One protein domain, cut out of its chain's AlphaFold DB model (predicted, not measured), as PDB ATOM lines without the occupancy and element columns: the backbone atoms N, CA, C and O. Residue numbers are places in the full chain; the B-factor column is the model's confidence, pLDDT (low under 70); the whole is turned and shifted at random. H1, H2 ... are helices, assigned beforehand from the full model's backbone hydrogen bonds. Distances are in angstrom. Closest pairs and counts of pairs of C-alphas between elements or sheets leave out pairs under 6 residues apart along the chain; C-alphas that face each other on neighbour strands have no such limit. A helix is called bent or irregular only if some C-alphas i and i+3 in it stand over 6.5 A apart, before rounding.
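What this domain is: This is residues 4 to 91 of the 544 residues of the protein "myosin heavy chain, striated muscle-like isoform X2" of Branchiostoma belcheri (UniProt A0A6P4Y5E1). H2 lies in the middle of a cluster of crossed helices: H1 and H3 cross it on one side, while H4, H5 and the short H6 gather near its first residues. H1 and H5 lie toward opposite ends of the longest axis, and the loop of residues 13 to 22 joins H1 to the start of H2. The printed part has 88 residues with six named helices, H1 to H6 in order along the chain, and no named strand; its class is all helix. It is compact, with a radius of gyration of the C-alphas of 12.6 A, and spans 36 by 25 by 24 A.

Where its parts are: H2, the longest helix, holds residues 23 to 35 and is 18.6 A long, from C-alpha 23 at (125.117, 161.288, 189.249) to C-alpha 35 at (142.469, 167.922, 190.337). H3 is residues 40 to 51, 15.7 A; it is irregular, but only just, with C-alphas 42 and 45 at 6.6 A. H1 is residues 4 to 12, 11.8 A, beginning at C-alpha 4 at (136.637, 170.356, 179.551). H4 is residues 62 to 72, 15.2 A, and H5 is residues 77 to 84, 10.7 A. H6 is residues 88 to 91, 5.3 A, ending at C-alpha 91 at (119.584, 158.631, 195.081).

How they stand to each other: The hub is H2, which touches three helices, and the helix packing is mostly crossed, with no touching pair at a shallow tilt. H2 and H3 touch, the C-alphas of Leu 33 and Val 40 being closest at 6.1 A, at a steep tilt of 47 degrees, opposite ways. With residues 28 to 32 alone H2 touches H1, closest at the C-alphas of Leu 29 and Val 6, 6.6 A, at a steep tilt of 66 degrees, the same way. With residues 23 to 24 alone it only just touches H5, with 3 pairs of C-alphas within 8 A; the closest are Ser 24 and Leu 84, 4.7 A, and the lines are about perpendicular at 80 degrees. H4 touches no helix. It is close to H2 but not clearly touching, the closest C-alphas being those of Ile 68 and Cys 23 at 7.3 A. H4 and H5 are also close but not clearly touching, the closest C-alphas being those of Val 72 and Leu 80 at 6.1 A, at a shallow tilt of 27 degrees, opposite ways. H6 is close to H2 but not clearly touching, with the C-alphas of Val 88 and Cys 23 closest at 5.5 A. Among the pairs that stay apart are H1 and H4, and H3 and H5. In H1 and H2 every O i to N i+4 pair is within hydrogen-bond range; in H3 6 of 8 are, in H4 6 of 7 and in H5 3 of 4, and H6 is too short for such a pair.

The domain as a whole: The C-alphas farthest apart are those of Thr 12 and Lys 76, 36.2 A. The printed part has no cut and no long link; the links H2 to H3, H4 to H5 and H5 to H6 are tight. The mean pLDDT of the printed part is 74.7, and 24 residues are under 70, among them residues 4 to 7, 13 to 20 and 77 to 79.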
ATOM      1  N   SER A   4     136.446 168.998 180.081       62.69
ATOM      2  CA  SER A   4     136.637 170.356 179.551       62.69
ATOM      3  C   SER A   4     135.422 171.264 179.786       62.69
ATOM      4  O   SER A   4     135.587 172.448 180.076       62.69
ATOM      5  N   ASP A   5     134.198 170.724 179.738       66.25
ATOM      6  CA  ASP A   5     132.980 171.477 180.088       66.25
ATOM      7  C   ASP A   5     132.960 171.831 181.582       66.25
ATOM      8  O   ASP A   5     132.468 172.890 181.971       66.25
ATOM      9  N   VAL A   6     133.498 170.946 182.430       63.69
ATOM     10  CA  VAL A   6     133.599 171.152 183.881       63.69
ATOM     11  C   VAL A   6     134.646 172.212 184.211       63.69
ATOM     12  O   VAL A   6     134.368 173.108 185.005       63.69
ATOM     13  N   GLU A   7     135.813 172.169 183.573       65.56
ATOM     14  CA  GLU A   7     136.857 173.184 183.740       65.56
ATOM     15  C   GLU A   7     136.389 174.571 183.263       65.56
ATOM     16  O   GLU A   7     136.535 175.561 183.991       65.56
ATOM     17  N   ASN A   8     135.723 174.636 182.105       71.56
ATOM     18  CA  ASN A   8     135.069 175.854 181.622       71.56
ATOM     19  C   ASN A   8     133.972 176.334 182.583       71.56
ATOM     20  O   ASN A   8     133.892 177.531 182.861       71.56
ATOM     21  N   PHE A   9     133.146 175.445 183.147       75.25
ATOM     22  CA  PHE A   9     132.123 175.844 184.120       75.25
ATOM     23  C   PHE A   9     132.732 176.393 185.418       75.25
ATOM     24  O   PHE A   9     132.285 177.429 185.909       75.25
ATOM     25  N   ILE A  10     133.770 175.752 185.962       67.25
ATOM     26  CA  ILE A  10     134.423 176.196 187.203       67.25
ATOM     27  C   ILE A  10     135.096 177.565 187.009       67.25
ATOM     28  O   ILE A  10     134.973 178.436 187.877       67.25
ATOM     29  N   THR A  11     135.754 177.789 185.866       68.56
ATOM     30  CA  THR A  11     136.470 179.046 185.577       68.56
ATOM     31  C   THR A  11     135.561 180.197 185.134       68.56
ATOM     32  O   THR A  11     135.752 181.327 185.585       68.56
ATOM     33  N   THR A  12     134.559 179.945 184.284       74.50
ATOM     34  CA  THR A  12     133.691 181.000 183.713       74.50
ATOM     35  C   THR A  12     132.377 181.207 184.467       74.50
ATOM     36  O   THR A  12     131.760 182.267 184.346       74.50
ATOM     37  N   ARG A  13     131.922 180.197 185.223       67.31
ATOM     38  CA  ARG A  13     130.565 180.074 185.790       67.31
ATOM     39  C   ARG A  13     129.415 180.189 184.771       67.31
ATOM     40  O   ARG A  13     128.275 180.420 185.177       67.31
ATOM     41  N   GLN A  14     129.662 179.985 183.472       68.94
ATOM     42  CA  GLN A  14     128.585 179.845 182.483       68.94
ATOM     43  C   GLN A  14     127.843 178.524 182.690       68.94
ATOM     44  O   GLN A  14     128.421 177.451 182.548       68.94
ATOM     45  N   LYS A  15     126.555 178.612 183.039       66.31
ATOM     46  CA  LYS A  15     125.714 177.451 183.338       66.31
ATOM     47  C   LYS A  15     125.730 176.446 182.166       66.31
ATOM     48  O   LYS A  15     125.371 176.849 181.062       66.31
ATOM     49  N   PRO A  16     126.101 175.167 182.383       63.34
ATOM     50  CA  PRO A  16     126.008 174.147 181.344       63.34
ATOM     51  C   PRO A  16     124.541 173.860 181.010       63.34
ATOM     52  O   PRO A  16     123.663 173.982 181.872       63.34
ATOM     53  N   ASP A  17     124.287 173.448 179.769       58.66
ATOM     54  CA  ASP A  17     122.940 173.235 179.232       58.66
ATOM     55  C   ASP A  17     122.358 171.896 179.734       58.66
ATOM     56  O   ASP A  17     122.340 170.869 179.058       58.66
ATOM     57  N   CYS A  18     122.019 171.868 181.024       58.81
ATOM     58  CA  CYS A  18     121.613 170.687 181.781       58.81
ATOM     59  C   CYS A  18     120.410 171.035 182.666       58.81
ATOM     60  O   CYS A  18     120.491 171.916 183.523       58.81
ATOM     61  N   SER A  19     119.293 170.325 182.483       54.19
ATOM     62  CA  SER A  19     118.043 170.563 183.221       54.19
ATOM     63  C   SER A  19     117.998 169.931 184.618       54.19
ATOM     64  O   SER A  19     117.119 170.278 185.400       54.19
ATOM     65  N   ALA A  20     118.913 169.006 184.927       67.38
ATOM     66  CA  ALA A  20     119.034 168.336 186.222       67.38
ATOM     67  C   ALA A  20     120.490 167.913 186.482       67.38
ATOM     68  O   ALA A  20     121.228 167.598 185.543       67.38
ATOM     69  N   VAL A  21     120.907 167.856 187.752       74.75
ATOM     70  CA  VAL A  21     122.234 167.319 188.117       74.75
ATOM     71  C   VAL A  21     122.183 165.791 188.209       74.75
ATOM     72  O   VAL A  21     121.578 165.208 189.115       74.75
ATOM     73  N   MET A  22     122.858 165.148 187.258       80.69
ATOM     74  CA  MET A  22     122.985 163.693 187.150       80.69
ATOM     75  C   MET A  22     124.115 163.169 188.042       80.69
ATOM     76  O   MET A  22     125.055 163.898 188.370       80.69
ATOM     77  N   CYS A  23     124.065 161.891 188.423       78.69
ATOM     78  CA  CYS A  23     125.117 161.288 189.249       78.69
ATOM     79  C   CYS A  23     126.491 161.289 188.560       78.69
ATOM     80  O   CYS A  23     127.493 161.532 189.229       78.69
ATOM     81  N   SER A  24     126.530 161.121 187.235       78.62
ATOM     82  CA  SER A  24     127.729 161.345 186.412       78.62
ATOM     83  C   SER A  24     128.284 162.765 186.566       78.62
ATOM     84  O   SER A  24     129.439 162.926 186.949       78.62
ATOM     85  N   THR A  25     127.459 163.797 186.361       79.62
ATOM     86  CA  THR A  25     127.848 165.210 186.531       79.62
ATOM     87  C   THR A  25     128.457 165.479 187.907       79.62
ATOM     88  O   THR A  25     129.463 166.177 188.014       79.62
ATOM     89  N   LEU A  26     127.878 164.904 188.964       82.12
ATOM     90  CA  LEU A  26     128.341 165.105 190.337       82.12
ATOM     91  C   LEU A  26     129.709 164.438 190.611       82.12
ATOM     92  O   LEU A  26     130.512 164.990 191.360       82.12
ATOM     93  N   LEU A  27     130.001 163.299 189.972       82.88
ATOM     94  CA  LEU A  27     131.307 162.629 190.052       82.88
ATOM     95  C   LEU A  27     132.393 163.380 189.263       82.88
ATOM     96  O   LEU A  27     133.482 163.587 189.790       82.88
ATOM     97  N   VAL A  28     132.097 163.857 188.045       83.50
ATOM     98  CA  VAL A  28     133.070 164.645 187.257       83.50
ATOM     99  C   VAL A  28     133.359 165.999 187.930       83.50
ATOM    100  O   VAL A  28     134.492 166.472 187.902       83.50
ATOM    101  N   LEU A  29     132.371 166.604 188.605       82.25
ATOM    102  CA  LEU A  29     132.587 167.793 189.442       82.25
ATOM    103  C   LEU A  29     133.448 167.503 190.682       82.25
ATOM    104  O   LEU A  29     134.274 168.342 191.037       82.25
ATOM    105  N   GLU A  30     133.284 166.352 191.348       87.06
ATOM    106  CA  GLU A  30     134.187 165.948 192.438       87.06
ATOM    107  C   GLU A  30     135.632 165.820 191.933       87.06
ATOM    108  O   GLU A  30     136.542 166.368 192.558       87.06
ATOM    109  N   ASP A  31     135.836 165.118 190.819       83.62
ATOM    110  CA  ASP A  31     137.169 164.858 190.272       83.62
ATOM    111  C   ASP A  31     137.852 166.148 189.793       83.62
ATOM    112  O   ASP A  31     138.969 166.453 190.211       83.62
ATOM    113  N   GLY A  32     137.137 166.994 189.041       79.94
ATOM    114  CA  GLY A  32     137.632 168.307 188.615       79.94
ATOM    115  C   GLY A  32     138.040 169.209 189.787       79.94
ATOM    116  O   GLY A  32     139.108 169.818 189.753       79.94
ATOM    117  N   LEU A  33     137.248 169.245 190.868       84.00
ATOM    118  CA  LEU A  33     137.604 169.996 192.080       84.00
ATOM    119  C   LEU A  33     138.848 169.427 192.777       84.00
ATOM    120  O   LEU A  33     139.676 170.203 193.250       84.00
ATOM    121  N   ARG A  34     139.008 168.097 192.833       84.81
ATOM    122  CA  ARG A  34     140.205 167.452 193.404       84.81
ATOM    123  C   ARG A  34     141.454 167.757 192.584       84.81
ATOM    124  O   ARG A  34     142.466 168.143 193.167       84.81
ATOM    125  N   ASN A  35     141.364 167.655 191.261       79.88
ATOM    126  CA  ASN A  35     142.469 167.922 190.337       79.88
ATOM    127  C   ASN A  35     142.913 169.396 190.374       79.88
ATOM    128  O   ASN A  35     144.096 169.685 190.220       79.88
ATOM    129  N   GLN A  36     141.998 170.325 190.673       81.88
ATOM    130  CA  GLN A  36     142.303 171.745 190.907       81.88
ATOM    131  C   GLN A  36     142.682 172.080 192.368       81.88
ATOM    132  O   GLN A  36     142.843 173.252 192.712       81.88
ATOM    133  N   GLY A  37     142.817 171.085 193.255       85.75
ATOM    134  CA  GLY A  37     143.190 171.290 194.663       85.75
ATOM    135  C   GLY A  37     142.126 171.999 195.515       85.75
ATOM    136  O   GLY A  37     142.444 172.551 196.570       85.75
ATOM    137  N   MET A  38     140.867 172.013 195.072       82.94
ATOM    138  CA  MET A  38     139.762 172.711 195.727       82.94
ATOM    139  C   MET A  38     139.044 171.847 196.777       82.94
ATOM    140  O   MET A  38     138.954 170.621 196.692       82.94
ATOM    141  N   SER A  39     138.465 172.511 197.779       86.12
ATOM    142  CA  SER A  39     137.723 171.871 198.868       86.12
ATOM    143  C   SER A  39     136.353 171.364 198.398       86.12
ATOM    144  O   SER A  39     135.352 172.081 198.440       86.12
ATOM    145  N   VAL A  40     136.281 170.093 197.988       84.00
ATOM    146  CA  VAL A  40     135.033 169.425 197.550       84.00
ATOM    147  C   VAL A  40     133.887 169.611 198.559       84.00
ATOM    148  O   VAL A  40     132.738 169.783 198.168       84.00
ATOM    149  N   ALA A  41     134.174 169.613 199.865       79.75
ATOM    150  CA  ALA A  41     133.153 169.746 200.908       79.75
ATOM    151  C   ALA A  41     132.522 171.152 201.003       79.75
ATOM    152  O   ALA A  41     131.423 171.280 201.549       79.75
ATOM    153  N   GLU A  42     133.207 172.177 200.494       81.25
ATOM    154  CA  GLU A  42     132.787 173.582 200.541       81.25
ATOM    155  C   GLU A  42     132.301 174.067 199.168       81.25
ATOM    156  O   GLU A  42     131.260 174.711 199.082       81.25
ATOM    157  N   THR A  43     133.004 173.721 198.085       83.62
ATOM    158  CA  THR A  43     132.730 174.245 196.733       83.62
ATOM    159  C   THR A  43     131.644 173.466 195.979       83.62
ATOM    160  O   THR A  43     130.864 174.057 195.233       83.62
ATOM    161  N   LEU A  44     131.543 172.147 196.181       84.88
ATOM    162  CA  LEU A  44     130.571 171.308 195.472       84.88
ATOM    163  C   LEU A  44     129.091 171.669 195.730       84.88
ATOM    164  O   LEU A  44     128.342 171.712 194.753       84.88
ATOM    165  N   PRO A  45     128.625 171.955 196.970       83.38
ATOM    166  CA  PRO A  45     127.225 172.329 197.184       83.38
ATOM    167  C   PRO A  45     126.859 173.670 196.525       83.38
ATOM    168  O   PRO A  45     125.732 173.816 196.053       83.38
ATOM    169  N   GLU A  46     127.795 174.623 196.422       81.94
ATOM    170  CA  GLU A  46     127.569 175.873 195.677       81.94
ATOM    171  C   GLU A  46     127.460 175.631 194.165       81.94
ATOM    172  O   GLU A  46     126.561 176.173 193.522       81.94
ATOM    173  N   LEU A  47     128.344 174.803 193.595       81.69
ATOM    174  CA  LEU A  47     128.331 174.480 192.163       81.69
ATOM    175  C   LEU A  47     127.079 173.694 191.759       81.69
ATOM    176  O   LEU A  47     126.470 174.007 190.739       81.69
ATOM    177  N   VAL A  48     126.652 172.722 192.570       82.25
ATOM    178  CA  VAL A  48     125.425 171.953 192.309       82.25
ATOM    179  C   VAL A  48     124.187 172.849 192.392       82.25
ATOM    180  O   VAL A  48     123.366 172.796 191.483       82.25
ATOM    181  N   SER A  49     124.107 173.745 193.383       79.88
ATOM    182  CA  SER A  49     123.032 174.746 193.494       79.88
ATOM    183  C   SER A  49     122.994 175.732 192.309       79.88
ATOM    184  O   SER A  49     121.925 176.183 191.901       79.88
ATOM    185  N   ALA A  50     124.152 176.044 191.711       77.62
ATOM    186  CA  ALA A  50     124.245 176.895 190.522       77.62
ATOM    187  C   ALA A  50     123.794 176.196 189.220       77.62
ATOM    188  O   ALA A  50     123.300 176.864 188.308       77.62
ATOM    189  N   ILE A  51     123.941 174.870 189.122       75.06
ATOM    190  CA  ILE A  51     123.421 174.078 187.993       75.06
ATOM    191  C   ILE A  51     121.919 173.809 188.189       75.06
ATOM    192  O   ILE A  51     121.112 174.077 187.297       75.06
ATOM    193  N   ASP A  52     121.532 173.328 189.368       77.62
ATOM    194  CA  ASP A  52     120.170 172.917 189.706       77.62
ATOM    195  C   ASP A  52     119.810 173.388 191.122       77.62
ATOM    196  O   ASP A  52     120.150 172.768 192.132       77.62
ATOM    197  N   SER A  53     119.078 174.500 191.189       75.44
ATOM    198  CA  SER A  53     118.653 175.128 192.443       75.44
ATOM    199  C   SER A  53     117.633 174.303 193.237       75.44
ATOM    200  O   SER A  53     117.355 174.637 194.393       75.44
ATOM    201  N   SER A  54     117.088 173.220 192.665       69.00
ATOM    202  CA  SER A  54     116.238 172.271 193.390       69.00
ATOM    203  C   SER A  54     117.046 171.282 194.246       69.00
ATOM    204  O   SER A  54     116.517 170.721 195.210       69.00
ATOM    205  N   VAL A  55     118.343 171.099 193.956       71.81
ATOM    206  CA  VAL A  55     119.217 170.133 194.636       71.81
ATOM    207  C   VAL A  55     120.048 170.818 195.722       71.81
ATOM    208  O   VAL A  55     121.152 171.312 195.498       71.81
ATOM    209  N   GLN A  56     119.545 170.785 196.958       72.75
ATOM    210  CA  GLN A  56     120.305 171.226 198.133       72.75
ATOM    211  C   GLN A  56     121.153 170.082 198.703       72.75
ATOM    212  O   GLN A  56     120.654 169.208 199.418       72.75
ATOM    213  N   LEU A  57     122.458 170.097 198.419       73.38
ATOM    214  CA  LEU A  57     123.404 169.187 199.065       73.38
ATOM    215  C   LEU A  57     123.762 169.687 200.482       73.38
ATOM    216  O   LEU A  57     124.165 170.840 200.639       73.38
ATOM    217  N   PRO A  58     123.685 168.840 201.526       68.75
ATOM    218  CA  PRO A  58     124.149 169.193 202.861       68.75
ATOM    219  C   PRO A  58     125.674 169.341 202.888       68.75
ATOM    220  O   PRO A  58     126.394 168.479 202.382       68.75
ATOM    221  N   SER A  59     126.178 170.371 203.568       61.53
ATOM    222  CA  SER A  59     127.580 170.408 203.990       61.53
ATOM    223  C   SER A  59     127.742 169.590 205.286       61.53
ATOM    224  O   SER A  59     127.006 169.848 206.244       61.53
ATOM    225  N   PRO A  60     128.653 168.594 205.361       66.38
ATOM    226  CA  PRO A  60     129.576 168.136 204.316       66.38
ATOM    227  C   PRO A  60     128.972 167.082 203.361       66.38
ATOM    228  O   PRO A  60     128.411 166.069 203.790       66.38
ATOM    229  N   CYS A  61     129.209 167.236 202.053       70.81
ATOM    230  CA  CYS A  61     128.634 166.371 201.005       70.81
ATOM    231  C   CYS A  61     129.233 164.951 200.931       70.81
ATOM    232  O   CYS A  61     128.728 164.097 200.200       70.81
ATOM    233  N   ARG A  62     130.291 164.669 201.710       69.00
ATOM    234  CA  ARG A  62     131.074 163.415 201.705       69.00
ATOM    235  C   ARG A  62     130.211 162.149 201.818       69.00
ATOM    236  O   ARG A  62     130.505 161.147 201.178       69.00
ATOM    237  N   ASN A  63     129.119 162.211 202.581       71.25
ATOM    238  CA  ASN A  63     128.200 161.084 202.785       71.25
ATOM    239  C   ASN A  63     127.315 160.763 201.566       71.25
ATOM    240  O   ASN A  63     126.751 159.671 201.505       71.25
ATOM    241  N   ILE A  64     127.151 161.701 200.629       74.12
ATOM    242  CA  ILE A  64     126.392 161.499 199.385       74.12
ATOM    243  C   ILE A  64     127.324 160.933 198.318       74.12
ATOM    244  O   ILE A  64     127.023 159.881 197.764       74.12
ATOM    245  N   LEU A  65     128.494 161.551 198.130       75.75
ATOM    246  CA  LEU A  65     129.537 161.051 197.229       75.75
ATOM    247  C   LEU A  65     129.919 159.604 197.566       75.75
ATOM    248  O   LEU A  65     129.867 158.744 196.697       75.75
ATOM    249  N   HIS A  66     130.164 159.288 198.843       76.75
ATOM    250  CA  HIS A  66     130.482 157.921 199.265       76.75
ATOM    251  C   HIS A  66     129.342 156.913 199.003       76.75
ATOM    252  O   HIS A  66     129.604 155.750 198.712       76.75
ATOM    253  N   LYS A  67     128.071 157.340 199.057       77.38
ATOM    254  CA  LYS A  67     126.924 156.487 198.691       77.38
ATOM    255  C   LYS A  67     126.801 156.265 197.185       77.38
ATOM    256  O   LYS A  67     126.335 155.201 196.789       77.38
ATOM    257  N   ILE A  68     127.177 157.252 196.371       77.25
ATOM    258  CA  ILE A  68     127.208 157.131 194.909       77.25
ATOM    259  C   ILE A  68     128.364 156.206 194.512       77.25
ATOM    260  O   ILE A  68     128.112 155.198 193.862       77.25
ATOM    261  N   TRP A  69     129.581 156.455 195.010       77.44
ATOM    262  CA  TRP A  69     130.752 155.590 194.814       77.44
ATOM    263  C   TRP A  69     130.488 154.134 195.206       77.44
ATOM    264  O   TRP A  69     130.651 153.242 194.383       77.44
ATOM    265  N   LYS A  70     129.943 153.882 196.403       78.69
ATOM    266  CA  LYS A  70     129.622 152.515 196.846       78.69
ATOM    267  C   LYS A  70     128.533 151.823 196.005       78.69
ATOM    268  O   LYS A  70     128.433 150.599 196.022       78.69
ATOM    269  N   LYS A  71     127.691 152.579 195.287       76.81
ATOM    270  CA  LYS A  71     126.760 152.017 194.292       76.81
ATOM    271  C   LYS A  71     127.444 151.756 192.950       76.81
ATOM    272  O   LYS A  71     127.159 150.725 192.355       76.81
ATOM    273  N   VAL A  72     128.338 152.644 192.507       76.25
ATOM    274  CA  VAL A  72     129.175 152.466 191.306       76.25
ATOM    275  C   VAL A  72     130.013 151.190 191.426       76.25
ATOM    276  O   VAL A  72     129.915 150.325 190.565       76.25
ATOM    277  N   GLU A  73     130.722 151.013 192.544       77.62
ATOM    278  CA  GLU A  73     131.534 149.822 192.862       77.62
ATOM    279  C   GLU A  73     130.727 148.509 192.907       77.62
ATOM    280  O   GLU A  73     131.295 147.426 192.786       77.62
ATOM    281  N   GLY A  74     129.407 148.585 193.113       73.06
ATOM    282  CA  GLY A  74     128.514 147.429 193.231       73.06
ATOM    283  C   GLY A  74     127.701 147.096 191.975       73.06
ATOM    284  O   GLY A  74     126.913 146.150 192.016       73.06
ATOM    285  N   CYS A  75     127.829 147.861 190.886       77.62
ATOM    286  CA  CYS A  75     127.069 147.637 189.653       77.62
ATOM    287  C   CYS A  75     127.874 146.848 188.610       77.62
ATOM    288  O   CYS A  75     129.053 147.103 188.394       77.62
ATOM    289  N   LYS A  76     127.198 145.940 187.894       70.38
ATOM    290  CA  LYS A  76     127.673 145.437 186.592       70.38
ATOM    291  C   LYS A  76     127.542 146.547 185.538       70.38
ATOM    292  O   LYS A  76     126.756 147.470 185.746       70.38
ATOM    293  N   GLU A  77     128.248 146.442 184.411       63.31
ATOM    294  CA  GLU A  77     128.344 147.502 183.385       63.31
ATOM    295  C   GLU A  77     126.979 148.074 182.946       63.31
ATOM    296  O   GLU A  77     126.772 149.285 183.007       63.31
ATOM    297  N   GLU A  78     125.995 147.222 182.638       57.50
ATOM    298  CA  GLU A  78     124.628 147.650 182.274       57.50
ATOM    299  C   GLU A  78     123.892 148.409 183.401       57.50
ATOM    300  O   GLU A  78     123.035 149.259 183.152       57.50
ATOM    301  N   GLY A  79     124.216 148.121 184.665       68.31
ATOM    302  CA  GLY A  79     123.671 148.825 185.828       68.31
ATOM    303  C   GLY A  79     124.380 150.152 186.106       68.31
ATOM    304  O   GLY A  79     123.745 151.102 186.569       68.31
ATOM    305  N   LEU A  80     125.677 150.235 185.796       72.00
ATOM    306  CA  LEU A  80     126.486 151.438 185.972       72.00
ATOM    307  C   LEU A  80     125.998 152.563 185.055       72.00
ATOM    308  O   LEU A  80     125.792 153.687 185.510       72.00
ATOM    309  N   ASP A  81     125.750 152.246 183.787       74.00
ATOM    310  CA  ASP A  81     125.336 153.230 182.787       74.00
ATOM    311  C   ASP A  81     123.952 153.833 183.111       74.00
ATOM    312  O   ASP A  81     123.730 155.039 182.985       74.00
ATOM    313  N   ASN A  82     123.050 153.013 183.661       76.19
ATOM    314  CA  ASN A  82     121.769 153.463 184.208       76.19
ATOM    315  C   ASN A  82     121.943 154.332 185.467       76.19
ATOM    316  O   ASN A  82     121.339 155.400 185.554       76.19
ATOM    317  N   LEU A  83     122.797 153.932 186.419       75.25
ATOM    318  CA  LEU A  83     123.082 154.693 187.644       75.25
ATOM    319  C   LEU A  83     123.661 156.089 187.339       75.25
ATOM    320  O   LEU A  83     123.271 157.079 187.960       75.25
ATOM    321  N   LEU A  84     124.568 156.181 186.364       76.44
ATOM    322  CA  LEU A  84     125.186 157.434 185.913       76.44
ATOM    323  C   LEU A  84     124.186 158.373 185.215       76.44
ATOM    324  O   LEU A  84     124.388 159.594 185.230       76.44
ATOM    325  N   LYS A  85     123.098 157.814 184.669       80.44
ATOM    326  CA  LYS A  85     121.947 158.505 184.065       80.44
ATOM    327  C   LYS A  85     120.788 158.751 185.052       80.44
ATOM    328  O   LYS A  85     119.725 159.195 184.625       80.44
ATOM    329  N   MET A  86     120.965 158.534 186.360       79.19
ATOM    330  CA  MET A  86     119.960 158.923 187.362       79.19
ATOM    331  C   MET A  86     120.144 160.379 187.840       79.19
ATOM    332  O   MET A  86     121.276 160.804 188.100       79.19
ATOM    333  N   PRO A  87     119.047 161.136 188.051       79.94
ATOM    334  CA  PRO A  87     119.066 162.387 188.806       79.94
ATOM    335  C   PRO A  87     119.456 162.148 190.269       79.94
ATOM    336  O   PRO A  87     118.977 161.213 190.919       79.94
ATOM    337  N   VAL A  88     120.268 163.037 190.837       73.31
ATOM    338  CA  VAL A  88     120.795 162.880 192.208       73.31
ATOM    339  C   VAL A  88     119.689 162.892 193.272       73.31
ATOM    340  O   VAL A  88     119.801 162.197 194.286       73.31
ATOM    341  N   SER A  89     118.579 163.585 193.011       66.38
ATOM    342  CA  SER A  89     117.364 163.589 193.840       66.38
ATOM    343  C   SER A  89     116.710 162.206 194.001       66.38
ATOM    344  O   SER A  89     116.050 161.958 195.011       66.38
ATOM    345  N   GLN A  90     116.930 161.270 193.068       72.31
ATOM    346  CA  GLN A  90     116.449 159.886 193.184       72.31
ATOM    347  C   GLN A  90     117.352 159.015 194.073       72.31
ATOM    348  O   GLN A  90     116.877 158.064 194.693       72.31
ATOM    349  N   ILE A  91     118.647 159.337 194.185       68.44
ATOM    350  CA  ILE A  91     119.584 158.631 195.081       68.44
ATOM    351  C   ILE A  91     119.578 159.239 196.493       68.44
ATOM    352  O   ILE A  91     119.815 158.529 197.477       68.44
TER     353      ILE A  91